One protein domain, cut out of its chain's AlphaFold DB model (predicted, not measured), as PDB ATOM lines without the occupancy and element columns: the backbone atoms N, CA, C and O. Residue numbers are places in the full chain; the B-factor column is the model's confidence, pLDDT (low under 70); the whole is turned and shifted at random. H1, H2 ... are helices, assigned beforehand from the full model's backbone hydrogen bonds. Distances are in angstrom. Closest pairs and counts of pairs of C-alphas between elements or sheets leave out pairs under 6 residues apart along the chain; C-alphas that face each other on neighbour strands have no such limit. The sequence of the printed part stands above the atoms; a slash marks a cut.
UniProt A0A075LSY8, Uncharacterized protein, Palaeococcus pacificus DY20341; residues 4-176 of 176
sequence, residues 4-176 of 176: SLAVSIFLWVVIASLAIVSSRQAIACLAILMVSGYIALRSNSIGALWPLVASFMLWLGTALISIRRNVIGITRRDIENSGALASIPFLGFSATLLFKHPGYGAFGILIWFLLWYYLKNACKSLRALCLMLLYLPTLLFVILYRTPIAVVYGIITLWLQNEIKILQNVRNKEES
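What this domain is: This is residues 4 to 176 of the 176 residues of an uncharacterized protein of Palaeococcus pacificus DY20341 (UniProt A0A075LSY8). Six helices run roughly lengthwise in two layers, H3, H4 and H5 in one and H2, H7 and H6 in the other, while H1 crosses one side of this slab at a steep tilt and its residues 4 to 11 stick out. H2, H3, H4, H6 and H7 form a bundle, and H5 packs on it through H4. The printed part has 173 residues, with seven named helices, H1 to H7 in chain order, and no named strand; the class is all helix. It is compact, with a radius of gyration of the C-alphas of 16.3 A, and elongated, spanning 54 by 34 by 29 A.

How they stand to each other: H3, residues 46 to 72, is the hub and touches five helices. H2, residues 24 to 42, forms a hairpin with it at a shallow tilt of 16 degrees, the closest C-alphas being those of Ala 40 and Ala 48, 5.8 A apart. H7, residues 150 to 174, touches H3 and runs the same way, with the closest C-alphas, Ser 55 and Tyr 153, 4.6 A apart. H4, residues 76 to 100, forms a hairpin with H3, closest at the C-alphas of Ala 54 and Gly 92, 5.5 A. H6, residues 128 to 145, touches H4, running the same way, through residues 86 to 93 of H4; the C-alphas of Ala 86 and Leu 134 are the closest, 5.2 A apart. H5, residues 102 to 122, forms a hairpin with H4, closest at the C-alphas of Leu 98 and Gly 105, 3.9 A. H5 and H6 are close but not clearly touching. H1, residues 4 to 22, touches H3 with residues 15 to 22 alone, at a steep tilt of 61 degrees, closest at the C-alphas of Ala 19 and Ala 63, 5.3 A; it touches H2 only at the corner. Each O i to N i+4 pair is within hydrogen-bond range in H1 and H2, against 21 of 23 in H3, 12 of 21 in H4, 16 of 17 in H5, 12 of 14 in H6 and 20 of 21 in H7.

Where its parts are: H3, the longest helix by residues, is 39.5 A long from C-alpha 46 at (-31.442, 10.520, -33.727); H4 is 37.9 A, H7 37.4 A and H5 29.4 A. H1 begins at C-alpha 4, (-11.583, 25.590, -25.063), and H7 ends at C-alpha 174, (5.979, 12.144, -64.170). H4 has a kink of 62 degrees near residue 83.

The domain as a whole: The C-alphas farthest apart, those of Asn 44 and Ser 176, are 54.3 A apart. The printed part has no cut, and its six links are tight. Mean pLDDT of the printed part is 84.2; residues 21, 22 and 176 are under 70.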
ATOM      1  N   SER A   4     -11.775  26.734 -24.162       75.62
ATOM      2  CA  SER A   4     -11.583  25.590 -25.063       75.62
ATOM      3  C   SER A   4     -12.654  25.494 -26.157       75.62
ATOM      4  O   SER A   4     -12.328  25.232 -27.316       75.62
ATOM      5  N   LEU A   5     -13.920  25.753 -25.821       76.75
ATOM      6  CA  LEU A   5     -15.030  25.759 -26.771       76.75
ATOM      7  C   LEU A   5     -14.883  26.916 -27.767       76.75
ATOM      8  O   LEU A   5     -15.031  26.716 -28.969       76.75
ATOM      9  N   ALA A   6     -14.537  28.110 -27.278       73.75
ATOM     10  CA  ALA A   6     -14.339  29.288 -28.121       73.75
ATOM     11  C   ALA A   6     -13.175  29.101 -29.111       73.75
ATOM     12  O   ALA A   6     -13.325  29.377 -30.301       73.75
ATOM     13  N   VAL A   7     -12.043  28.560 -28.641       81.25
ATOM     14  CA  VAL A   7     -10.887  28.228 -29.491       81.25
ATOM     15  C   VAL A   7     -11.252  27.164 -30.527       81.25
ATOM     16  O   VAL A   7     -10.886  27.299 -31.694       81.25
ATOM     17  N   SER A   8     -12.012  26.135 -30.134       76.75
ATOM     18  CA  SER A   8     -12.489  25.111 -31.066       76.75
ATOM     19  C   SER A   8     -13.355  25.727 -32.165       76.75
ATOM     20  O   SER A   8     -13.056  25.542 -33.342       76.75
ATOM     21  N   ILE A   9     -14.375  26.516 -31.805       79.56
ATOM     22  CA  ILE A   9     -15.270  27.186 -32.762       79.56
ATOM     23  C   ILE A   9     -14.473  28.063 -33.733       79.56
ATOM     24  O   ILE A   9     -14.699  27.995 -34.940       79.56
ATOM     25  N   PHE A  10     -13.512  28.843 -33.233       78.69
ATOM     26  CA  PHE A  10     -12.666  29.682 -34.079       78.69
ATOM     27  C   PHE A  10     -11.851  28.856 -35.088       78.69
ATOM     28  O   PHE A  10     -11.849  29.169 -36.278       78.69
ATOM     29  N   LEU A  11     -11.228  27.760 -34.645       79.50
ATOM     30  CA  LEU A  11     -10.521  26.822 -35.524       79.50
ATOM     31  C   LEU A  11     -11.441  26.249 -36.610       79.50
ATOM     32  O   LEU A  11     -11.051  26.204 -37.778       79.50
ATOM     33  N   TRP A  12     -12.668  25.861 -36.254       76.56
ATOM     34  CA  TRP A  12     -13.649  25.354 -37.217       76.56
ATOM     35  C   TRP A  12     -14.020  26.393 -38.273       76.56
ATOM     36  O   TRP A  12     -14.075  26.060 -39.456       76.56
ATOM     37  N   VAL A  13     -14.230  27.648 -37.861       77.06
ATOM     38  CA  VAL A  13     -14.531  28.753 -38.780       77.06
ATOM     39  C   VAL A  13     -13.372  28.968 -39.747       77.06
ATOM     40  O   VAL A  13     -13.594  29.000 -40.953       77.06
ATOM     41  N   VAL A  14     -12.134  29.022 -39.248       78.06
ATOM     42  CA  VAL A  14     -10.940  29.213 -40.085       78.06
ATOM     43  C   VAL A  14     -10.786  28.086 -41.111       78.06
ATOM     44  O   VAL A  14     -10.594  28.362 -42.297       78.06
ATOM     45  N   ILE A  15     -10.922  26.823 -40.690       73.94
ATOM     46  CA  ILE A  15     -10.821  25.670 -41.600       73.94
ATOM     47  C   ILE A  15     -11.933  25.715 -42.652       73.94
ATOM     48  O   ILE A  15     -11.664  25.490 -43.833       73.94
ATOM     49  N   ALA A  16     -13.162  26.047 -42.255       72.81
ATOM     50  CA  ALA A  16     -14.273  26.163 -43.189       72.81
ATOM     51  C   ALA A  16     -14.047  27.284 -44.212       72.81
ATOM     52  O   ALA A  16     -14.210  27.054 -45.409       72.81
ATOM     53  N   SER A  17     -13.605  28.465 -43.776       73.44
ATOM     54  CA  SER A  17     -13.288  29.587 -44.666       73.44
ATOM     55  C   SER A  17     -12.191  29.231 -45.671       73.44
ATOM     56  O   SER A  17     -12.346  29.478 -46.866       73.44
ATOM     57  N   LEU A  18     -11.112  28.587 -45.218       71.94
ATOM     58  CA  LEU A  18     -10.024  28.133 -46.089       71.94
ATOM     59  C   LEU A  18     -10.493  27.066 -47.087       71.94
ATOM     60  O   LEU A  18     -10.128  27.117 -48.262       71.94
ATOM     61  N   ALA A  19     -11.334  26.128 -46.650       70.06
ATOM     62  CA  ALA A  19     -11.886  25.083 -47.510       70.06
ATOM     63  C   ALA A  19     -12.757  25.673 -48.628       70.06
ATOM     64  O   ALA A  19     -12.646  25.267 -49.785       70.06
ATOM     65  N   ILE A  20     -13.588  26.662 -48.279       70.56
ATOM     66  CA  ILE A  20     -14.475  27.386 -49.197       70.56
ATOM     67  C   ILE A  20     -13.667  28.103 -50.284       70.56
ATOM     68  O   ILE A  20     -14.015  28.017 -51.459       70.56
ATOM     69  N   VAL A  21     -12.565  28.760 -49.914       68.38
ATOM     70  CA  VAL A  21     -11.671  29.427 -50.877       68.38
ATOM     71  C   VAL A  21     -10.916  28.408 -51.739       68.38
ATOM     72  O   VAL A  21     -10.659  28.659 -52.914       68.38
ATOM     73  N   SER A  22     -10.593  27.238 -51.182       68.12
ATOM     74  CA  SER A  22      -9.788  26.211 -51.851       68.12
ATOM     75  C   SER A  22     -10.544  25.418 -52.921       68.12
ATOM     76  O   SER A  22      -9.934  24.980 -53.895       68.12
ATOM     77  N   SER A  23     -11.849  25.160 -52.757       75.69
ATOM     78  CA  SER A  23     -12.595  24.328 -53.709       75.69
ATOM     79  C   SER A  23     -14.095  24.617 -53.726       75.69
ATOM     80  O   SER A  23     -14.779  24.521 -52.708       75.69
ATOM     81  N   ARG A  24     -14.655  24.818 -54.929       77.94
ATOM     82  CA  ARG A  24     -16.116  24.880 -55.137       77.94
ATOM     83  C   ARG A  24     -16.828  23.605 -54.660       77.94
ATOM     84  O   ARG A  24     -17.976  23.675 -54.230       77.94
ATOM     85  N   GLN A  25     -16.152  22.450 -54.702       81.25
ATOM     86  CA  GLN A  25     -16.705  21.180 -54.212       81.25
ATOM     87  C   GLN A  25     -16.823  21.164 -52.681       81.25
ATOM     88  O   GLN A  25     -17.795  20.614 -52.165       81.25
ATOM     89  N   ALA A  26     -15.912  21.832 -51.961       81.12
ATOM     90  CA  ALA A  26     -15.999  21.971 -50.508       81.12
ATOM     91  C   ALA A  26     -17.264  22.741 -50.098       81.12
ATOM     92  O   ALA A  26     -17.968  22.308 -49.186       81.12
ATOM     93  N   ILE A  27     -17.583  23.827 -50.818       82.31
ATOM     94  CA  ILE A  27     -18.789  24.646 -50.601       82.31
ATOM     95  C   ILE A  27     -20.053  23.819 -50.838       82.31
ATOM     96  O   ILE A  27     -20.935  23.782 -49.983       82.31
ATOM     97  N   ALA A  28     -20.131  23.132 -51.982       83.50
ATOM     98  CA  ALA A  28     -21.288  22.311 -52.324       83.50
ATOM     99  C   ALA A  28     -21.517  21.203 -51.283       83.50
ATOM    100  O   ALA A  28     -22.636  21.023 -50.806       83.50
ATOM    101  N   CYS A  29     -20.453  20.511 -50.861       85.38
ATOM    102  CA  CYS A  29     -20.548  19.480 -49.829       85.38
ATOM    103  C   CYS A  29     -20.973  20.054 -48.467       85.38
ATOM    104  O   CYS A  29     -21.785  19.437 -47.779       85.38
ATOM    105  N   LEU A  30     -20.477  21.237 -48.088       84.88
ATOM    106  CA  LEU A  30     -20.867  21.905 -46.844       84.88
ATOM    107  C   LEU A  30     -22.344  22.318 -46.865       84.88
ATOM    108  O   LEU A  30     -23.059  22.095 -45.892       84.88
ATOM    109  N   ALA A  31     -22.825  22.865 -47.984       84.62
ATOM    110  CA  ALA A  31     -24.234  23.205 -48.148       84.62
ATOM    111  C   ALA A  31     -25.127  21.961 -48.003       84.62
ATOM    112  O   ALA A  31     -26.116  21.990 -47.274       84.62
ATOM    113  N   ILE A  32     -24.740  20.841 -48.624       87.00
ATOM    114  CA  ILE A  32     -25.470  19.569 -48.525       87.00
ATOM    115  C   ILE A  32     -25.470  19.037 -47.085       87.00
ATOM    116  O   ILE A  32     -26.513  18.583 -46.610       87.00
ATOM    117  N   LEU A  33     -24.342  19.124 -46.372       86.75
ATOM    118  CA  LEU A  33     -24.246  18.775 -44.951       86.75
ATOM    119  C   LEU A  33     -25.201  19.611 -44.094       86.75
ATOM    120  O   LEU A  33     -25.950  19.050 -43.299       86.75
ATOM    121  N   MET A  34     -25.214  20.931 -44.288       86.69
ATOM    122  CA  MET A  34     -26.067  21.854 -43.530       86.69
ATOM    123  C   MET A  34     -27.555  21.607 -43.797       86.69
ATOM    124  O   MET A  34     -28.343  21.520 -42.855       86.69
ATOM    125  N   VAL A  35     -27.944  21.425 -45.064       86.06
ATOM    126  CA  VAL A  35     -29.333  21.115 -45.445       86.06
ATOM    127  C   VAL A  35     -29.764  19.771 -44.859       86.06
ATOM    128  O   VAL A  35     -30.845  19.656 -44.285       86.06
ATOM    129  N   SER A  36     -28.899  18.760 -44.937       84.31
ATOM    130  CA  SER A  36     -29.187  17.430 -44.395       84.31
ATOM    131  C   SER A  36     -29.267  17.437 -42.866       84.31
ATOM    132  O   SER A  36     -30.132  16.774 -42.296       84.31
ATOM    133  N   GLY A  37     -28.422  18.231 -42.201       84.31
ATOM    134  CA  GLY A  37     -28.478  18.483 -40.761       84.31
ATOM    135  C   GLY A  37     -29.781  19.146 -40.336       84.31
ATOM    136  O   GLY A  37     -30.430  18.689 -39.397       84.31
ATOM    137  N   TYR A  38     -30.221  20.164 -41.077       84.44
ATOM    138  CA  TYR A  38     -31.507  20.815 -40.842       84.44
ATOM    139  C   TYR A  38     -32.686  19.836 -40.980       84.44
ATOM    140  O   TYR A  38     -33.564  19.799 -40.117       84.44
ATOM    141  N   ILE A  39     -32.684  18.988 -42.016       83.69
ATOM    142  CA  ILE A  39     -33.716  17.956 -42.216       83.69
ATOM    143  C   ILE A  39     -33.694  16.919 -41.080       83.69
ATOM    144  O   ILE A  39     -34.753  16.531 -40.580       83.69
ATOM    145  N   ALA A  40     -32.512  16.485 -40.636       82.94
ATOM    146  CA  ALA A  40     -32.364  15.537 -39.529       82.94
ATOM    147  C   ALA A  40     -32.912  16.093 -38.208       82.94
ATOM    148  O   ALA A  40     -33.664  15.408 -37.516       82.94
ATOM    149  N   LEU A  41     -32.578  17.349 -37.892       82.69
ATOM    150  CA  LEU A  41     -33.081  18.051 -36.712       82.69
ATOM    151  C   LEU A  41     -34.603  18.205 -36.769       82.69
ATOM    152  O   LEU A  41     -35.292  17.879 -35.807       82.69
ATOM    153  N   ARG A  42     -35.142  18.630 -37.919       84.12
ATOM    154  CA  ARG A  42     -36.589  18.809 -38.102       84.12
ATOM    155  C   ARG A  42     -37.370  17.498 -37.996       84.12
ATOM    156  O   ARG A  42     -38.499  17.501 -37.519       84.12
ATOM    157  N   SER A  43     -36.785  16.391 -38.442       79.38
ATOM    158  CA  SER A  43     -37.394  15.057 -38.365       79.38
ATOM    159  C   SER A  43     -37.192  14.361 -37.012       79.38
ATOM    160  O   SER A  43     -37.671  13.244 -36.839       79.38
ATOM    161  N   ASN A  44     -36.489  14.999 -36.066       75.44
ATOM    162  CA  ASN A  44     -36.103  14.445 -34.764       75.44
ATOM    163  C   ASN A  44     -35.463  13.043 -34.855       75.44
ATOM    164  O   ASN A  44     -35.614  12.190 -33.978       75.44
ATOM    165  N   SER A  45     -34.759  12.776 -35.959       72.50
ATOM    166  CA  SER A  45     -34.187  11.463 -36.236       72.50
ATOM    167  C   SER A  45     -32.795  11.356 -35.624       72.50
ATOM    168  O   SER A  45     -31.787  11.680 -36.252       72.50
ATOM    169  N   ILE A  46     -32.719  10.836 -34.397       72.25
ATOM    170  CA  ILE A  46     -31.442  10.520 -33.727       72.25
ATOM    171  C   ILE A  46     -30.596   9.555 -34.583       72.25
ATOM    172  O   ILE A  46     -29.367   9.629 -34.604       72.25
ATOM    173  N   GLY A  47     -31.249   8.681 -35.361       71.75
ATOM    174  CA  GLY A  47     -30.588   7.770 -36.297       71.75
ATOM    175  C   GLY A  47     -29.822   8.473 -37.423       71.75
ATOM    176  O   GLY A  47     -28.824   7.937 -37.894       71.75
ATOM    177  N   ALA A  48     -30.229   9.682 -37.815       77.12
ATOM    178  CA  ALA A  48     -29.579  10.463 -38.866       77.12
ATOM    179  C   ALA A  48     -28.348  11.254 -38.389       77.12
ATOM    180  O   ALA A  48     -27.543  11.701 -39.209       77.12
ATOM    181  N   LEU A  49     -28.176  11.408 -37.074       82.81
ATOM    182  CA  LEU A  49     -27.129  12.248 -36.497       82.81
ATOM    183  C   LEU A  49     -25.733  11.633 -36.684       82.81
ATOM    184  O   LEU A  49     -24.786  12.333 -37.033       82.81
ATOM    185  N   TRP A  50     -25.606  10.311 -36.550       85.00
ATOM    186  CA  TRP A  50     -24.320   9.623 -36.712       85.00
ATOM    187  C   TRP A  50     -23.782   9.648 -38.152       85.00
ATOM    188  O   TRP A  50     -22.614  10.004 -38.324       85.00
ATOM    189  N   PRO A  51     -24.588   9.359 -39.199       85.00
ATOM    190  CA  PRO A  51     -24.156   9.575 -40.579       85.00
ATOM    191  C   PRO A  51     -23.750  11.024 -40.866       85.00
ATOM    192  O   PRO A  51     -22.804  11.244 -41.620       85.00
ATOM    193  N   LEU A  52     -24.414  12.017 -40.259       86.94
ATOM    194  CA  LEU A  52     -24.044  13.428 -40.410       86.94
ATOM    195  C   LEU A  52     -22.692  13.747 -39.781       86.94
ATOM    196  O   LEU A  52     -21.865  14.382 -40.430       86.94
ATOM    197  N   VAL A  53     -22.440  13.267 -38.562       87.50
ATOM    198  CA  VAL A  53     -21.136  13.425 -37.901       87.50
ATOM    199  C   VAL A  53     -20.035  12.774 -38.735       87.50
ATOM    200  O   VAL A  53     -18.997  13.388 -38.970       87.50
ATOM    201  N   ALA A  54     -20.272  11.566 -39.252       89.31
ATOM    202  CA  ALA A  54     -19.312  10.883 -40.115       89.31
ATOM    203  C   ALA A  54     -19.019  11.687 -41.382       89.31
ATOM    204  O   ALA A  54     -17.865  11.858 -41.770       89.31
ATOM    205  N   SER A  55     -20.081  12.189 -42.010       90.44
ATOM    206  CA  SER A  55     -20.011  12.988 -43.228       90.44
ATOM    207  C   SER A  55     -19.220  14.269 -42.968       90.44
ATOM    208  O   SER A  55     -18.301  14.584 -43.713       90.44
ATOM    209  N   PHE A  56     -19.484  14.952 -41.856       89.19
ATOM    210  CA  PHE A  56     -18.741  16.140 -41.454       89.19
ATOM    211  C   PHE A  56     -17.251  15.854 -41.211       89.19
ATOM    212  O   PHE A  56     -16.401  16.589 -41.708       89.19
ATOM    213  N   MET A  57     -16.914  14.754 -40.528       89.62
ATOM    214  CA  MET A  57     -15.518  14.344 -40.321       89.62
ATOM    215  C   MET A  57     -14.805  14.028 -41.640       89.62
ATOM    216  O   MET A  57     -13.657  14.426 -41.839       89.62
ATOM    217  N   LEU A  58     -15.489  13.354 -42.570       91.81
ATOM    218  CA  LEU A  58     -14.941  13.078 -43.896       91.81
ATOM    219  C   LEU A  58     -14.754  14.368 -44.708       91.81
ATOM    220  O   LEU A  58     -13.737  14.527 -45.386       91.81
ATOM    221  N   TRP A  59     -15.703  15.303 -44.614       92.69
ATOM    222  CA  TRP A  59     -15.614  16.607 -45.269       92.69
ATOM    223  C   TRP A  59     -14.427  17.392 -44.736       92.69
ATOM    224  O   TRP A  59     -13.651  17.915 -45.526       92.69
ATOM    225  N   LEU A  60     -14.227  17.386 -43.418       88.56
ATOM    226  CA  LEU A  60     -13.089  18.032 -42.783       88.56
ATOM    227  C   LEU A  60     -11.760  17.430 -43.245       88.56
ATOM    228  O   LEU A  60     -10.860  18.163 -43.645       88.56
ATOM    229  N   GLY A  61     -11.638  16.100 -43.226       88.38
ATOM    230  CA  GLY A  61     -10.425  15.422 -43.683       88.38
ATOM    231  C   GLY A  61     -10.105  15.755 -45.142       88.38
ATOM    232  O   GLY A  61      -8.969  16.088 -45.475       88.38
ATOM    233  N   THR A  62     -11.126  15.751 -45.999       89.81
ATOM    234  CA  THR A  62     -10.982  16.085 -47.423       89.81
ATOM    235  C   THR A  62     -10.645  17.564 -47.630       89.81
ATOM    236  O   THR A  62      -9.779  17.897 -48.438       89.81
ATOM    237  N   ALA A  63     -11.255  18.457 -46.849       87.12
ATOM    238  CA  ALA A  63     -10.963  19.884 -46.853       87.12
ATOM    239  C   ALA A  63      -9.516  20.172 -46.461       87.12
ATOM    240  O   ALA A  63      -8.839  20.920 -47.161       87.12
ATOM    241  N   LEU A  64      -9.013  19.537 -45.402       86.94
ATOM    242  CA  LEU A  64      -7.622  19.682 -44.977       86.94
ATOM    243  C   LEU A  64      -6.644  19.204 -46.056       86.94
ATOM    244  O   LEU A  64      -5.635  19.867 -46.294       86.94
ATOM    245  N   ILE A  65      -6.957  18.105 -46.751       87.25
ATOM    246  CA  ILE A  65      -6.160  17.630 -47.894       87.25
ATOM    247  C   ILE A  65      -6.154  18.675 -49.017       87.25
ATOM    248  O   ILE A  65      -5.086  19.016 -49.524       87.25
ATOM    249  N   SER A  66      -7.324  19.210 -49.374       86.44
ATOM    250  CA  SER A  66      -7.473  20.202 -50.446       86.44
ATOM    251  C   SER A  66      -6.741  21.512 -50.119       86.44
ATOM    252  O   SER A  66      -5.952  21.992 -50.931       86.44
ATOM    253  N   ILE A  67      -6.902  22.035 -48.896       84.44
ATOM    254  CA  ILE A  67      -6.207  23.239 -48.412       84.44
ATOM    255  C   ILE A  67      -4.698  23.013 -48.423       84.44
ATOM    256  O   ILE A  67      -3.960  23.833 -48.963       84.44
ATOM    257  N   ARG A  68      -4.225  21.892 -47.860       85.81
ATOM    258  CA  ARG A  68      -2.793  21.575 -47.833       85.81
ATOM    259  C   ARG A  68      -2.219  21.525 -49.245       85.81
ATOM    260  O   ARG A  68      -1.166  22.109 -49.478       85.81
ATOM    261  N   ARG A  69      -2.925  20.883 -50.182       85.19
ATOM    262  CA  ARG A  69      -2.543  20.838 -51.599       85.19
ATOM    263  C   ARG A  69      -2.494  22.233 -52.221       85.19
ATOM    264  O   ARG A  69      -1.584  22.508 -52.991       85.19
ATOM    265  N   ASN A  70      -3.453  23.101 -51.907       83.62
ATOM    266  CA  ASN A  70      -3.518  24.449 -52.468       83.62
ATOM    267  C   ASN A  70      -2.439  25.389 -51.898       83.62
ATOM    268  O   ASN A  70      -1.936  26.244 -52.617       83.62
ATOM    269  N   VAL A  71      -2.066  25.225 -50.624       84.25
ATOM    270  CA  VAL A  71      -1.077  26.079 -49.940       84.25
ATOM    271  C   VAL A  71       0.361  25.608 -50.170       84.25
ATOM    272  O   VAL A  71       1.233  26.420 -50.454       84.25
ATOM    273  N   ILE A  72       0.622  24.307 -50.018       84.38
ATOM    274  CA  ILE A  72       1.982  23.731 -50.060       84.38
ATOM    275  C   ILE A  72       2.315  23.184 -51.460       84.38
ATOM    276  O   ILE A  72       3.481  22.982 -51.790       84.38
ATOM    277  N   GLY A  73       1.304  22.959 -52.301       83.75
ATOM    278  CA  GLY A  73       1.453  22.248 -53.566       83.75
ATOM    279  C   GLY A  73       1.392  20.728 -53.394       83.75
ATOM    280  O   GLY A  73       1.118  20.200 -52.314       83.75
ATOM    281  N   ILE A  74       1.619  20.007 -54.493       86.06
ATOM    282  CA  ILE A  74       1.654  18.540 -54.512       86.06
ATOM    283  C   ILE A  74       3.090  18.091 -54.257       86.06
ATOM    284  O   ILE A  74       3.993  18.450 -55.008       86.06
ATOM    285  N   THR A  75       3.305  17.287 -53.216       87.00
ATOM    286  CA  THR A  75       4.626  16.707 -52.937       87.00
ATOM    287  C   THR A  75       4.723  15.270 -53.447       87.00
ATOM    288  O   THR A  75       3.727  14.549 -53.512       87.00
ATOM    289  N   ARG A  76       5.944  14.795 -53.727       83.38
ATOM    290  CA  ARG A  76       6.193  13.401 -54.144       83.38
ATOM    291  C   ARG A  76       5.637  12.371 -53.150       83.38
ATOM    292  O   ARG A  76       5.080  11.354 -53.552       83.38
ATOM    293  N   ARG A  77       5.695  12.675 -51.846       84.12
ATOM    294  CA  ARG A  77       5.107  11.833 -50.787       84.12
ATOM    295  C   ARG A  77       3.583  11.737 -50.891       84.12
ATOM    296  O   ARG A  77       3.026  10.690 -50.567       84.12
ATOM    297  N   ASP A  78       2.910  12.800 -51.326       82.62
ATOM    298  CA  ASP A  78       1.452  12.800 -51.513       82.62
ATOM    299  C   ASP A  78       1.061  11.945 -52.709       82.62
ATOM    300  O   ASP A  78       0.090  11.191 -52.654       82.62
ATOM    301  N   ILE A  79       1.868  12.020 -53.769       82.38
ATOM    302  CA  ILE A  79       1.715  11.170 -54.938       82.38
ATOM    303  C   ILE A  79       1.871   9.714 -54.517       82.38
ATOM    304  O   ILE A  79       0.937   8.942 -54.727       82.38
ATOM    305  N   GLU A  80       2.983   9.335 -53.885       83.81
ATOM    306  CA  GLU A  80       3.274   7.965 -53.433       83.81
ATOM    307  C   GLU A  80       2.186   7.402 -52.505       83.81
ATOM    308  O   GLU A  80       1.747   6.267 -52.700       83.81
ATOM    309  N   ASN A  81       1.685   8.211 -51.568       85.19
ATOM    310  CA  ASN A  81       0.684   7.801 -50.580       85.19
ATOM    311  C   ASN A  81      -0.776   7.997 -51.026       85.19
ATOM    312  O   ASN A  81      -1.685   7.715 -50.245       85.19
ATOM    313  N   SER A  82      -1.033   8.443 -52.257       85.00
ATOM    314  CA  SER A  82      -2.390   8.710 -52.764       85.00
ATOM    315  C   SER A  82      -3.349   7.521 -52.624       85.00
ATOM    316  O   SER A  82      -4.518   7.711 -52.299       85.00
ATOM    317  N   GLY A  83      -2.861   6.285 -52.782       84.31
ATOM    318  CA  GLY A  83      -3.659   5.072 -52.572       84.31
ATOM    319  C   GLY A  83      -4.140   4.903 -51.128       84.31
ATOM    320  O   GLY A  83      -5.247   4.429 -50.889       84.31
ATOM    321  N   ALA A  84      -3.357   5.371 -50.156       88.31
ATOM    322  CA  ALA A  84      -3.694   5.294 -48.740       88.31
ATOM    323  C   ALA A  84      -4.874   6.212 -48.371       88.31
ATOM    324  O   ALA A  84      -5.648   5.895 -47.464       88.31
ATOM    325  N   LEU A  85      -5.066   7.310 -49.114       88.56
ATOM    326  CA  LEU A  85      -6.204   8.220 -48.948       88.56
ATOM    327  C   LEU A  85      -7.546   7.522 -49.217       88.56
ATOM    328  O   LEU A  85      -8.559   7.910 -48.641       88.56
ATOM    329  N   ALA A  86      -7.558   6.446 -50.014       88.56
ATOM    330  CA  ALA A  86      -8.774   5.676 -50.271       88.56
ATOM    331  C   ALA A  86      -9.308   4.935 -49.032       88.56
ATOM    332  O   ALA A  86     -10.457   4.502 -49.013       88.56
ATOM    333  N   SER A  87      -8.495   4.808 -47.979       90.62
ATOM    334  CA  SER A  87      -8.915   4.228 -46.700       90.62
ATOM    335  C   SER A  87      -9.634   5.227 -45.783       90.62
ATOM    336  O   SER A  87     -10.260   4.810 -44.812       90.62
ATOM    337  N   ILE A  88      -9.558   6.538 -46.045       91.06
ATOM    338  CA  ILE A  88     -10.093   7.578 -45.147       91.06
ATOM    339  C   ILE A  88     -11.601   7.415 -44.881       91.06
ATOM    340  O   ILE A  88     -12.004   7.561 -43.723       91.06
ATOM    341  N   PRO A  89     -12.448   7.047 -45.865       91.44
ATOM    342  CA  PRO A  89     -13.858   6.789 -45.590       91.44
ATOM    343  C   PRO A  89     -14.083   5.658 -44.564       91.44
ATOM    344  O   PRO A  89     -14.994   5.709 -43.742       91.44
ATOM    345  N   PHE A  90     -13.212   4.644 -44.519       90.38
ATOM    346  CA  PHE A  90     -13.313   3.604 -43.487       90.38
ATOM    347  C   PHE A  90     -12.975   4.127 -42.099       90.38
ATOM    348  O   PHE A  90     -13.602   3.706 -41.125       90.38
ATOM    349  N   LEU A  91     -12.009   5.044 -41.999       90.62
ATOM    350  CA  LEU A  91     -11.664   5.674 -40.730       90.62
ATOM    351  C   LEU A  91     -12.836   6.503 -40.205       90.62
ATOM    352  O   LEU A  91     -13.217   6.346 -39.049       90.62
ATOM    353  N   GLY A  92     -13.447   7.331 -41.060       88.00
ATOM    354  CA  GLY A  92     -14.616   8.131 -40.689       88.00
ATOM    355  C   GLY A  92     -15.785   7.261 -40.216       88.00
ATOM    356  O   GLY A  92     -16.368   7.524 -39.165       88.00
ATOM    357  N   PHE A  93     -16.078   6.176 -40.936       89.62
ATOM    358  CA  PHE A  93     -17.090   5.198 -40.531       89.62
ATOM    359  C   PHE A  93     -16.765   4.535 -39.185       89.62
ATOM    360  O   PHE A  93     -17.581   4.581 -38.262       89.62
ATOM    361  N   SER A  94     -15.559   3.987 -39.032       89.19
ATOM    362  CA  SER A  94     -15.145   3.269 -37.818       89.19
ATOM    363  C   SER A  94     -15.098   4.183 -36.592       89.19
ATOM    364  O   SER A  94     -15.539   3.787 -35.515       89.19
ATOM    365  N   ALA A  95     -14.649   5.431 -36.762       87.88
ATOM    366  CA  ALA A  95     -14.655   6.438 -35.708       87.88
ATOM    367  C   ALA A  95     -16.079   6.738 -35.226       87.88
ATOM    368  O   ALA A  95     -16.321   6.776 -34.025       87.88
ATOM    369  N   THR A  96     -17.053   6.882 -36.132       87.25
ATOM    370  CA  THR A  96     -18.452   7.077 -35.709       87.25
ATOM    371  C   THR A  96     -19.071   5.842 -35.066       87.25
ATOM    372  O   THR A  96     -19.832   5.967 -34.107       87.25
ATOM    373  N   LEU A  97     -18.706   4.645 -35.533       86.19
ATOM    374  CA  LEU A  97     -19.087   3.396 -34.881       86.19
ATOM    375  C   LEU A  97     -18.529   3.300 -33.467       86.19
ATOM    376  O   LEU A  97     -19.220   2.768 -32.614       86.19
ATOM    377  N   LEU A  98     -17.339   3.836 -33.190       87.31
ATOM    378  CA  LEU A  98     -16.749   3.807 -31.850       87.31
ATOM    379  C   LEU A  98     -17.664   4.458 -30.800       87.31
ATOM    380  O   LEU A  98     -17.764   3.960 -29.684       87.31
ATOM    381  N   PHE A  99     -18.375   5.525 -31.174       82.88
ATOM    382  CA  PHE A  99     -19.289   6.226 -30.270       82.88
ATOM    383  C   PHE A  99     -20.629   5.507 -30.078       82.88
ATOM    384  O   PHE A  99     -21.185   5.538 -28.984       82.88
ATOM    385  N   LYS A 100     -21.160   4.859 -31.123       81.50
ATOM    386  CA  LYS A 100     -22.462   4.170 -31.059       81.50
ATOM    387  C   LYS A 100     -22.346   2.708 -30.604       81.50
ATOM    388  O   LYS A 100     -23.202   2.205 -29.883       81.50
ATOM    389  N   HIS A 101     -21.300   2.025 -31.051       84.88
ATOM    390  CA  HIS A 101     -21.016   0.610 -30.834       84.88
ATOM    391  C   HIS A 101     -19.498   0.386 -30.650       84.88
ATOM    392  O   HIS A 101     -18.810  -0.029 -31.592       84.88
ATOM    393  N   PRO A 102     -18.956   0.622 -29.442       86.44
ATOM    394  CA  PRO A 102     -17.512   0.718 -29.209       86.44
ATOM    395  C   PRO A 102     -16.727  -0.533 -29.616       86.44
ATOM    396  O   PRO A 102     -15.658  -0.405 -30.204       86.44
ATOM    397  N   GLY A 103     -17.271  -1.736 -29.394       88.31
ATOM    398  CA  GLY A 103     -16.617  -2.986 -29.807       88.31
ATOM    399  C   GLY A 103     -16.425  -3.091 -31.325       88.31
ATOM    400  O   GLY A 103     -15.321  -3.353 -31.799       88.31
ATOM    401  N   TYR A 104     -17.479  -2.811 -32.099       86.00
ATOM    402  CA  TYR A 104     -17.405  -2.816 -33.564       86.00
ATOM    403  C   TYR A 104     -16.553  -1.663 -34.104       86.00
ATOM    404  O   TYR A 104     -15.831  -1.848 -35.080       86.00
ATOM    405  N   GLY A 105     -16.597  -0.489 -33.465       87.12
ATOM    406  CA  GLY A 105     -15.747   0.646 -33.827       87.12
ATOM    407  C   GLY A 105     -14.261   0.363 -33.617       87.12
ATOM    408  O   GLY A 105     -13.464   0.602 -34.520       87.12
ATOM    409  N   ALA A 106     -13.886  -0.211 -32.470       90.06
ATOM    410  CA  ALA A 106     -12.501  -0.575 -32.172       90.06
ATOM    411  C   ALA A 106     -11.972  -1.627 -33.157       90.06
ATOM    412  O   ALA A 106     -10.885  -1.472 -33.714       90.06
ATOM    413  N   PHE A 107     -12.776  -2.655 -33.445       91.25
ATOM    414  CA  PHE A 107     -12.448  -3.647 -34.467       91.25
ATOM    415  C   PHE A 107     -12.321  -3.022 -35.867       91.25
ATOM    416  O   PHE A 107     -11.383  -3.328 -36.603       91.25
ATOM    417  N   GLY A 108     -13.209  -2.087 -36.215       89.25
ATOM    418  CA  GLY A 108     -13.148  -1.334 -37.467       89.25
ATOM    419  C   GLY A 108     -11.868  -0.506 -37.615       89.25
ATOM    420  O   GLY A 108     -11.271  -0.498 -38.688       89.25
ATOM    421  N   ILE A 109     -11.389   0.126 -36.538       89.50
ATOM    422  CA  ILE A 109     -10.117   0.870 -36.537       89.50
ATOM    423  C   ILE A 109      -8.930  -0.072 -36.791       89.50
ATOM    424  O   ILE A 109      -8.045   0.261 -37.577       89.50
ATOM    425  N   LEU A 110      -8.923  -1.266 -36.187       91.81
ATOM    426  CA  LEU A 110      -7.888  -2.273 -36.451       91.81
ATOM    427  C   LEU A 110      -7.893  -2.716 -37.921       91.81
ATOM    428  O   LEU A 110      -6.841  -2.749 -38.561       91.81
ATOM    429  N   ILE A 111      -9.076  -2.987 -38.482       90.56
ATOM    430  CA  ILE A 111      -9.222  -3.299 -39.911       90.56
ATOM    431  C   ILE A 111      -8.734  -2.135 -40.770       90.56
ATOM    432  O   ILE A 111      -8.055  -2.359 -41.770       90.56
ATOM    433  N   TRP A 112      -9.047  -0.896 -40.391       92.38
ATOM    434  CA  TRP A 112      -8.625   0.281 -41.139       92.38
ATOM    435  C   TRP A 112      -7.101   0.372 -41.261       92.38
ATOM    436  O   TRP A 112      -6.623   0.665 -42.353       92.38
ATOM    437  N   PHE A 113      -6.330   0.061 -40.213       90.19
ATOM    438  CA  PHE A 113      -4.864   0.039 -40.308       90.19
ATOM    439  C   PHE A 113      -4.359  -0.963 -41.355       90.19
ATOM    440  O   PHE A 113      -3.486  -0.630 -42.163       90.19
ATOM    441  N   LEU A 114      -4.941  -2.167 -41.386       90.56
ATOM    442  CA  LEU A 114      -4.625  -3.179 -42.400       90.56
ATOM    443  C   LEU A 114      -4.998  -2.685 -43.801       90.56
ATOM    444  O   LEU A 114      -4.209  -2.804 -44.740       90.56
ATOM    445  N   LEU A 115      -6.180  -2.080 -43.928       88.94
ATOM    446  CA  LEU A 115      -6.681  -1.533 -45.181       88.94
ATOM    447  C   LEU A 115      -5.800  -0.391 -45.688       88.94
ATOM    448  O   LEU A 115      -5.490  -0.337 -46.871       88.94
ATOM    449  N   TRP A 116      -5.379   0.510 -44.804       90.69
ATOM    450  CA  TRP A 116      -4.501   1.630 -45.118       90.69
ATOM    451  C   TRP A 116      -3.166   1.135 -45.669       90.69
ATOM    452  O   TRP A 116      -2.740   1.584 -46.733       90.69
ATOM    453  N   TYR A 117      -2.547   0.157 -45.000       88.44
ATOM    454  CA  TYR A 117      -1.294  -0.441 -45.457       88.44
ATOM    455  C   TYR A 117      -1.457  -1.154 -46.808       88.44
ATOM    456  O   TYR A 117      -0.645  -0.971 -47.718       88.44
ATOM    457  N   TYR A 118      -2.538  -1.920 -46.974       88.44
ATOM    458  CA  TYR A 118      -2.837  -2.612 -48.224       88.44
ATOM    459  C   TYR A 118      -3.093  -1.632 -49.379       88.44
ATOM    460  O   TYR A 118      -2.463  -1.734 -50.432       88.44
ATOM    461  N   LEU A 119      -3.971  -0.645 -49.183       87.19
ATOM    462  CA  LEU A 119      -4.362   0.338 -50.197       87.19
ATOM    463  C   LEU A 119      -3.199   1.259 -50.580       87.19
ATOM    464  O   LEU A 119      -3.058   1.597 -51.755       87.19
ATOM    465  N   LYS A 120      -2.318   1.604 -49.634       86.62
ATOM    466  CA  LYS A 120      -1.075   2.337 -49.919       86.62
ATOM    467  C   LYS A 120      -0.236   1.641 -50.997       86.62
ATOM    468  O   LYS A 120       0.290   2.305 -51.887       86.62
ATOM    469  N   ASN A 121      -0.142   0.314 -50.938       83.69
ATOM    470  CA  ASN A 121       0.705  -0.469 -51.837       83.69
ATOM    471  C   ASN A 121      -0.029  -0.915 -53.112       83.69
ATOM    472  O   ASN A 121       0.548  -0.869 -54.199       83.69
ATOM    473  N   ALA A 122      -1.293  -1.331 -52.986       82.44
ATOM    474  CA  ALA A 122      -2.083  -1.907 -54.072       82.44
ATOM    475  C   ALA A 122      -2.799  -0.849 -54.931       82.44
ATOM    476  O   ALA A 122      -2.899  -1.007 -56.149       82.44
ATOM    477  N   CYS A 123      -3.261   0.257 -54.337       82.44
ATOM    478  CA  CYS A 123      -4.037   1.294 -55.027       82.44
ATOM    479  C   CYS A 123      -3.166   2.434 -55.553       82.44
ATOM    480  O   CYS A 123      -3.466   3.615 -55.379       82.44
ATOM    481  N   LYS A 124      -2.093   2.064 -56.261       76.31
ATOM    482  CA  LYS A 124      -1.267   3.005 -57.032       76.31
ATOM    483  C   LYS A 124      -2.050   3.668 -58.174       76.31
ATOM    484  O   LYS A 124      -1.717   4.783 -58.558       76.31
ATOM    485  N   SER A 125      -3.101   3.012 -58.666       75.31
ATOM    486  CA  SER A 125      -4.105   3.576 -59.573       75.31
ATOM    487  C   SER A 125      -5.520   3.253 -59.081       75.31
ATOM    488  O   SER A 125      -5.747   2.215 -58.455       75.31
ATOM    489  N   LEU A 126      -6.480   4.145 -59.348       72.12
ATOM    490  CA  LEU A 126      -7.913   3.995 -59.045       72.12
ATOM    491  C   LEU A 126      -8.568   2.911 -59.928       72.12
ATOM    492  O   LEU A 126      -9.440   3.180 -60.750       72.12
ATOM    493  N   ARG A 127      -8.138   1.657 -59.767       81.31
ATOM    494  CA  ARG A 127      -8.793   0.489 -60.375       81.31
ATOM    495  C   ARG A 127     -10.164   0.252 -59.736       81.31
ATOM    496  O   ARG A 127     -10.417   0.683 -58.612       81.31
ATOM    497  N   ALA A 128     -11.019  -0.504 -60.426       80.25
ATOM    498  CA  ALA A 128     -12.375  -0.830 -59.972       80.25
ATOM    499  C   ALA A 128     -12.427  -1.371 -58.529       80.25
ATOM    500  O   ALA A 128     -13.298  -0.985 -57.756       80.25
ATOM    501  N   LEU A 129     -11.451  -2.197 -58.134       83.00
ATOM    502  CA  LEU A 129     -11.358  -2.746 -56.778       83.00
ATOM    503  C   LEU A 129     -11.088  -1.654 -55.724       83.00
ATOM    504  O   LEU A 129     -11.738  -1.628 -54.684       83.00
ATOM    505  N   CYS A 130     -10.194  -0.705 -56.012       85.25
ATOM    506  CA  CYS A 130      -9.906   0.433 -55.132       85.25
ATOM    507  C   CYS A 130     -11.108   1.373 -54.993       85.25
ATOM    508  O   CYS A 130     -11.369   1.880 -53.906       85.25
ATOM    509  N   LEU A 131     -11.857   1.574 -56.082       85.62
ATOM    510  CA  LEU A 131     -13.116   2.320 -56.063       85.62
ATOM    511  C   LEU A 131     -14.177   1.615 -55.212       85.62
ATOM    512  O   LEU A 131     -14.821   2.263 -54.395       85.62
ATOM    513  N   MET A 132     -14.332   0.296 -55.353       86.75
ATOM    514  CA  MET A 132     -15.256  -0.463 -54.504       86.75
ATOM    515  C   MET A 132     -14.916  -0.307 -53.022       86.75
ATOM    516  O   MET A 132     -15.802  -0.021 -52.222       86.75
ATOM    517  N   LEU A 133     -13.635  -0.440 -52.661       87.12
ATOM    518  CA  LEU A 133     -13.181  -0.218 -51.289       87.12
ATOM    519  C   LEU A 133     -13.481   1.215 -50.831       87.12
ATOM    520  O   LEU A 133     -14.067   1.387 -49.769       87.12
ATOM    521  N   LEU A 134     -13.194   2.233 -51.644       89.62
ATOM    522  CA  LEU A 134     -13.472   3.633 -51.305       89.62
ATOM    523  C   LEU A 134     -14.946   3.881 -50.920       89.62
ATOM    524  O   LEU A 134     -15.215   4.611 -49.968       89.62
ATOM    525  N   TYR A 135     -15.895   3.267 -51.635       89.69
ATOM    526  CA  TYR A 135     -17.333   3.462 -51.409       89.69
ATOM    527  C   TYR A 135     -17.978   2.455 -50.450       89.69
ATOM    528  O   TYR A 135     -19.112   2.689 -50.017       89.69
ATOM    529  N   LEU A 136     -17.286   1.378 -50.059       90.56
ATOM    530  CA  LEU A 136     -17.825   0.378 -49.131       90.56
ATOM    531  C   LEU A 136     -18.365   0.999 -47.824       90.56
ATOM    532  O   LEU A 136     -19.472   0.639 -47.423       90.56
ATOM    533  N   PRO A 137     -17.691   1.980 -47.188       89.12
ATOM    534  CA  PRO A 137     -18.212   2.627 -45.982       89.12
ATOM    535  C   PRO A 137     -19.532   3.368 -46.211       89.12
ATOM    536  O   PRO A 137     -20.401   3.363 -45.342       89.12
ATOM    537  N   THR A 138     -19.725   3.948 -47.400       87.81
ATOM    538  CA  THR A 138     -20.995   4.595 -47.773       87.81
ATOM    539  C   THR A 138     -22.124   3.569 -47.819       87.81
ATOM    540  O   THR A 138     -23.192   3.797 -47.252       87.81
ATOM    541  N   LEU A 139     -21.883   2.411 -48.444       88.75
ATOM    542  CA  LEU A 139     -22.860   1.321 -48.497       88.75
ATOM    543  C   LEU A 139     -23.202   0.805 -47.095       88.75
ATOM    544  O   LEU A 139     -24.377   0.645 -46.769       88.75
ATOM    545  N   LEU A 140     -22.193   0.613 -46.240       88.25
ATOM    546  CA  LEU A 140     -22.400   0.196 -44.853       88.25
ATOM    547  C   LEU A 140     -23.245   1.210 -44.069       88.25
ATOM    548  O   LEU A 140     -24.151   0.803 -43.341       88.25
ATOM    549  N   PHE A 141     -23.021   2.516 -44.252       85.19
ATOM    550  CA  PHE A 141     -23.865   3.550 -43.647       85.19
ATOM    551  C   PHE A 141     -25.326   3.452 -44.094       85.19
ATOM    552  O   PHE A 141     -26.226   3.526 -43.254       85.19
ATOM    553  N   VAL A 142     -25.571   3.259 -45.393       85.25
ATOM    554  CA  VAL A 142     -26.931   3.120 -45.935       85.25
ATOM    555  C   VAL A 142     -27.629   1.896 -45.338       85.25
ATOM    556  O   VAL A 142     -28.774   2.002 -44.903       85.25
ATOM    557  N   ILE A 143     -26.932   0.760 -45.242       86.31
ATOM    558  CA  ILE A 143     -27.486  -0.493 -44.706       86.31
ATOM    559  C   ILE A 143     -27.777  -0.385 -43.202       86.31
ATOM    560  O   ILE A 143     -28.853  -0.785 -42.752       86.31
ATOM    561  N   LEU A 144     -26.838   0.159 -42.422       83.12
ATOM    562  CA  LEU A 144     -26.927   0.197 -40.959       83.12
ATOM    563  C   LEU A 144     -27.918   1.237 -40.443       83.12
ATOM    564  O   LEU A 144     -28.624   0.983 -39.470       83.12
ATOM    565  N   TYR A 145     -27.955   2.417 -41.064       79.44
ATOM    566  CA  TYR A 145     -28.783   3.521 -40.583       79.44
ATOM    567  C   TYR A 145     -30.100   3.648 -41.346       79.44
ATOM    568  O   TYR A 145     -31.014   4.292 -40.842       79.44
ATOM    569  N   ARG A 146     -30.227   3.017 -42.526       79.31
ATOM    570  CA  ARG A 146     -31.446   3.019 -43.359       79.31
ATOM    571  C   ARG A 146     -32.009   4.426 -43.593       79.31
ATOM    572  O   ARG A 146     -33.219   4.622 -43.653       79.31
ATOM    573  N   THR A 147     -31.124   5.417 -43.714       74.06
ATOM    574  CA  THR A 147     -31.499   6.819 -43.945       74.06
ATOM    575  C   THR A 147     -30.956   7.318 -45.280       74.06
ATOM    576  O   THR A 147     -29.796   7.031 -45.585       74.06
ATOM    577  N   PRO A 148     -31.701   8.157 -46.023       72.75
ATOM    578  CA  PRO A 148     -31.176   8.822 -47.219       72.75
ATOM    579  C   PRO A 148     -30.018   9.776 -46.889       72.75
ATOM    580  O   PRO A 148     -29.188  10.068 -47.739       72.75
ATOM    581  N   ILE A 149     -29.899  10.207 -45.630       76.88
ATOM    582  CA  ILE A 149     -28.810  11.062 -45.141       76.88
ATOM    583  C   ILE A 149     -27.450  10.347 -45.206       76.88
ATOM    584  O   ILE A 149     -26.422  10.995 -45.369       76.88
ATOM    585  N   ALA A 150     -27.427   9.011 -45.206       75.19
ATOM    586  CA  ALA A 150     -26.211   8.241 -45.467       75.19
ATOM    587  C   ALA A 150     -25.626   8.490 -46.874       75.19
ATOM    588  O   ALA A 150     -24.429   8.306 -47.078       75.19
ATOM    589  N   VAL A 151     -26.431   8.963 -47.836       83.56
ATOM    590  CA  VAL A 151     -25.961   9.329 -49.185       83.56
ATOM    591  C   VAL A 151     -25.052  10.561 -49.150       83.56
ATOM    592  O   VAL A 151     -24.140  10.670 -49.969       83.56
ATOM    593  N   VAL A 152     -25.221  11.451 -48.163       87.06
ATOM    594  CA  VAL A 152     -24.357  12.631 -47.966       87.06
ATOM    595  C   VAL A 152     -22.900  12.210 -47.781       87.06
ATOM    596  O   VAL A 152     -21.995  12.823 -48.346       87.06
ATOM    597  N   TYR A 153     -22.682  11.101 -47.075       88.88
ATOM    598  CA  TYR A 153     -21.364  10.503 -46.898       88.88
ATOM    599  C   TYR A 153     -20.725  10.111 -48.241       88.88
ATOM    600  O   TYR A 153     -19.540  10.355 -48.479       88.88
ATOM    601  N   GLY A 154     -21.529   9.566 -49.157       88.06
ATOM    602  CA  GLY A 154     -21.109   9.204 -50.511       88.06
ATOM    603  C   GLY A 154     -20.735  10.408 -51.371       88.06
ATOM    604  O   GLY A 154     -19.745  10.356 -52.095       88.06
ATOM    605  N   ILE A 155     -21.467  11.520 -51.250       88.62
ATOM    606  CA  ILE A 155     -21.168  12.766 -51.978       88.62
ATOM    607  C   ILE A 155     -19.790  13.304 -51.581       88.62
ATOM    608  O   ILE A 155     -18.993  13.701 -52.430       88.62
ATOM    609  N   ILE A 156     -19.471  13.263 -50.291       90.25
ATOM    610  CA  ILE A 156     -18.173  13.721 -49.784       90.25
ATOM    611  C   ILE A 156     -17.069  12.725 -50.158       90.25
ATOM    612  O   ILE A 156     -15.967  13.128 -50.524       90.25
ATOM    613  N   THR A 157     -17.377  11.425 -50.155       91.75
ATOM    614  CA  THR A 157     -16.475  10.381 -50.669       91.75
ATOM    615  C   THR A 157     -16.128  10.618 -52.143       91.75
ATOM    616  O   THR A 157     -14.980  10.433 -52.544       91.75
ATOM    617  N   LEU A 158     -17.079  11.107 -52.944       91.62
ATOM    618  CA  LEU A 158     -16.852  11.471 -54.342       91.62
ATOM    619  C   LEU A 158     -15.929  12.687 -54.483       91.62
ATOM    620  O   LEU A 158     -15.066  12.706 -55.366       91.62
ATOM    621  N   TRP A 159     -16.041  13.679 -53.598       91.81
ATOM    622  CA  TRP A 159     -15.063  14.768 -53.550       91.81
ATOM    623  C   TRP A 159     -13.657  14.240 -53.218       91.81
ATOM    624  O   TRP A 159     -12.700  14.558 -53.927       91.81
ATOM    625  N   LEU A 160     -13.531  13.356 -52.226       91.25
ATOM    626  CA  LEU A 160     -12.251  12.723 -51.900       91.25
ATOM    627  C   LEU A 160     -11.685  11.921 -53.084       91.25
ATOM    628  O   LEU A 160     -10.491  11.999 -53.366       91.25
ATOM    629  N   GLN A 161     -12.531  11.200 -53.826       92.50
ATOM    630  CA  GLN A 161     -12.122  10.498 -55.044       92.50
ATOM    631  C   GLN A 161     -11.479  11.451 -56.059       92.50
ATOM    632  O   GLN A 161     -10.468  11.099 -56.672       92.50
ATOM    633  N   ASN A 162     -12.040  12.650 -56.245       90.50
ATOM    634  CA  ASN A 162     -11.469  13.649 -57.146       90.50
ATOM    635  C   ASN A 162     -10.095  14.126 -56.672       90.50
ATOM    636  O   ASN A 162      -9.185  14.224 -57.494       90.50
ATOM    637  N   GLU A 163      -9.912  14.367 -55.372       89.81
ATOM    638  CA  GLU A 163      -8.601  14.734 -54.817       89.81
ATOM    639  C   GLU A 163      -7.561  13.622 -55.057       89.81
ATOM    640  O   GLU A 163      -6.447  13.898 -55.503       89.81
ATOM    641  N   ILE A 164      -7.938  12.348 -54.886       89.31
ATOM    642  CA  ILE A 164      -7.059  11.204 -55.195       89.31
ATOM    643  C   ILE A 164      -6.735  11.147 -56.695       89.31
ATOM    644  O   ILE A 164      -5.583  10.934 -57.079       89.31
ATOM    645  N   LYS A 165      -7.733  11.362 -57.560       90.12
ATOM    646  CA  LYS A 165      -7.557  11.341 -59.018       90.12
ATOM    647  C   LYS A 165      -6.607  12.441 -59.496       90.12
ATOM    648  O   LYS A 165      -5.806  12.192 -60.393       90.12
ATOM    649  N   ILE A 166      -6.652  13.630 -58.888       88.94
ATOM    650  CA  ILE A 166      -5.704  14.717 -59.181       88.94
ATOM    651  C   ILE A 166      -4.270  14.251 -58.905       88.94
ATOM    652  O   ILE A 166      -3.415  14.396 -59.776       88.94
ATOM    653  N   LEU A 167      -4.016  13.635 -57.746       87.50
ATOM    654  CA  LEU A 167      -2.683  13.141 -57.379       87.50
ATOM    655  C   LEU A 167      -2.182  12.043 -58.329       87.50
ATOM    656  O   LEU A 167      -1.019  12.049 -58.729       87.50
ATOM    657  N   GLN A 168      -3.058  11.122 -58.734       86.19
ATOM    658  CA  GLN A 168      -2.702  10.058 -59.678       86.19
ATOM    659  C   GLN A 168      -2.430  10.588 -61.092       86.19
ATOM    660  O   GLN A 168      -1.528  10.099 -61.764       86.19
ATOM    661  N   ASN A 169      -3.157  11.616 -61.538       87.75
ATOM    662  CA  ASN A 169      -2.895  12.248 -62.831       87.75
ATOM    663  C   ASN A 169      -1.520  12.923 -62.879       87.75
ATOM    664  O   ASN A 169      -0.894  12.923 -63.934       87.75
ATOM    665  N   VAL A 170      -1.052  13.501 -61.766       86.75
ATOM    666  CA  VAL A 170       0.310  14.055 -61.687       86.75
ATOM    667  C   VAL A 170       1.344  12.937 -61.773       86.75
ATOM    668  O   VAL A 170       2.260  13.049 -62.577       86.75
ATOM    669  N   ARG A 171       1.141  11.822 -61.057       83.88
ATOM    670  CA  ARG A 171       2.021  10.644 -61.151       83.88
ATOM    671  C   ARG A 171       2.212  10.169 -62.589       83.88
ATOM    672  O   ARG A 171       3.335  10.003 -63.040       83.88
ATOM    673  N   ASN A 172       1.108   9.981 -63.309       83.88
ATOM    674  CA  ASN A 172       1.147   9.449 -64.668       83.88
ATOM    675  C   ASN A 172       1.878  10.382 -65.647       83.88
ATOM    676  O   ASN A 172       2.366   9.906 -66.661       83.88
ATOM    677  N   LYS A 173       1.934  11.693 -65.360       84.56
ATOM    678  CA  LYS A 173       2.708  12.668 -66.144       84.56
ATOM    679  C   LYS A 173       4.198  12.671 -65.798       84.56
ATOM    680  O   LYS A 173       4.990  13.089 -66.626       84.56
ATOM    681  N   GLU A 174       4.572  12.275 -64.580       79.62
ATOM    682  CA  GLU A 174       5.979  12.144 -64.170       79.62
ATOM    683  C   GLU A 174       6.612  10.838 -64.683       79.62
ATOM    684  O   GLU A 174       7.829  10.760 -64.819       79.62
ATOM    685  N   GLU A 175       5.796   9.813 -64.950       73.12
ATOM    686  CA  GLU A 175       6.231   8.500 -65.453       73.12
ATOM    687  C   GLU A 175       6.224   8.388 -66.997       73.12
ATOM    688  O   GLU A 175       6.692   7.376 -67.521       73.12
ATOM    689  N   SER A 176       5.692   9.390 -67.715       64.44
ATOM    690  CA  SER A 176       5.619   9.462 -69.190       64.44
ATOM    691  C   SER A 176       6.715  10.332 -69.789       64.44
ATOM    692  O   SER A 176       7.335   9.891 -70.779       64.44
TER     693      SER A 176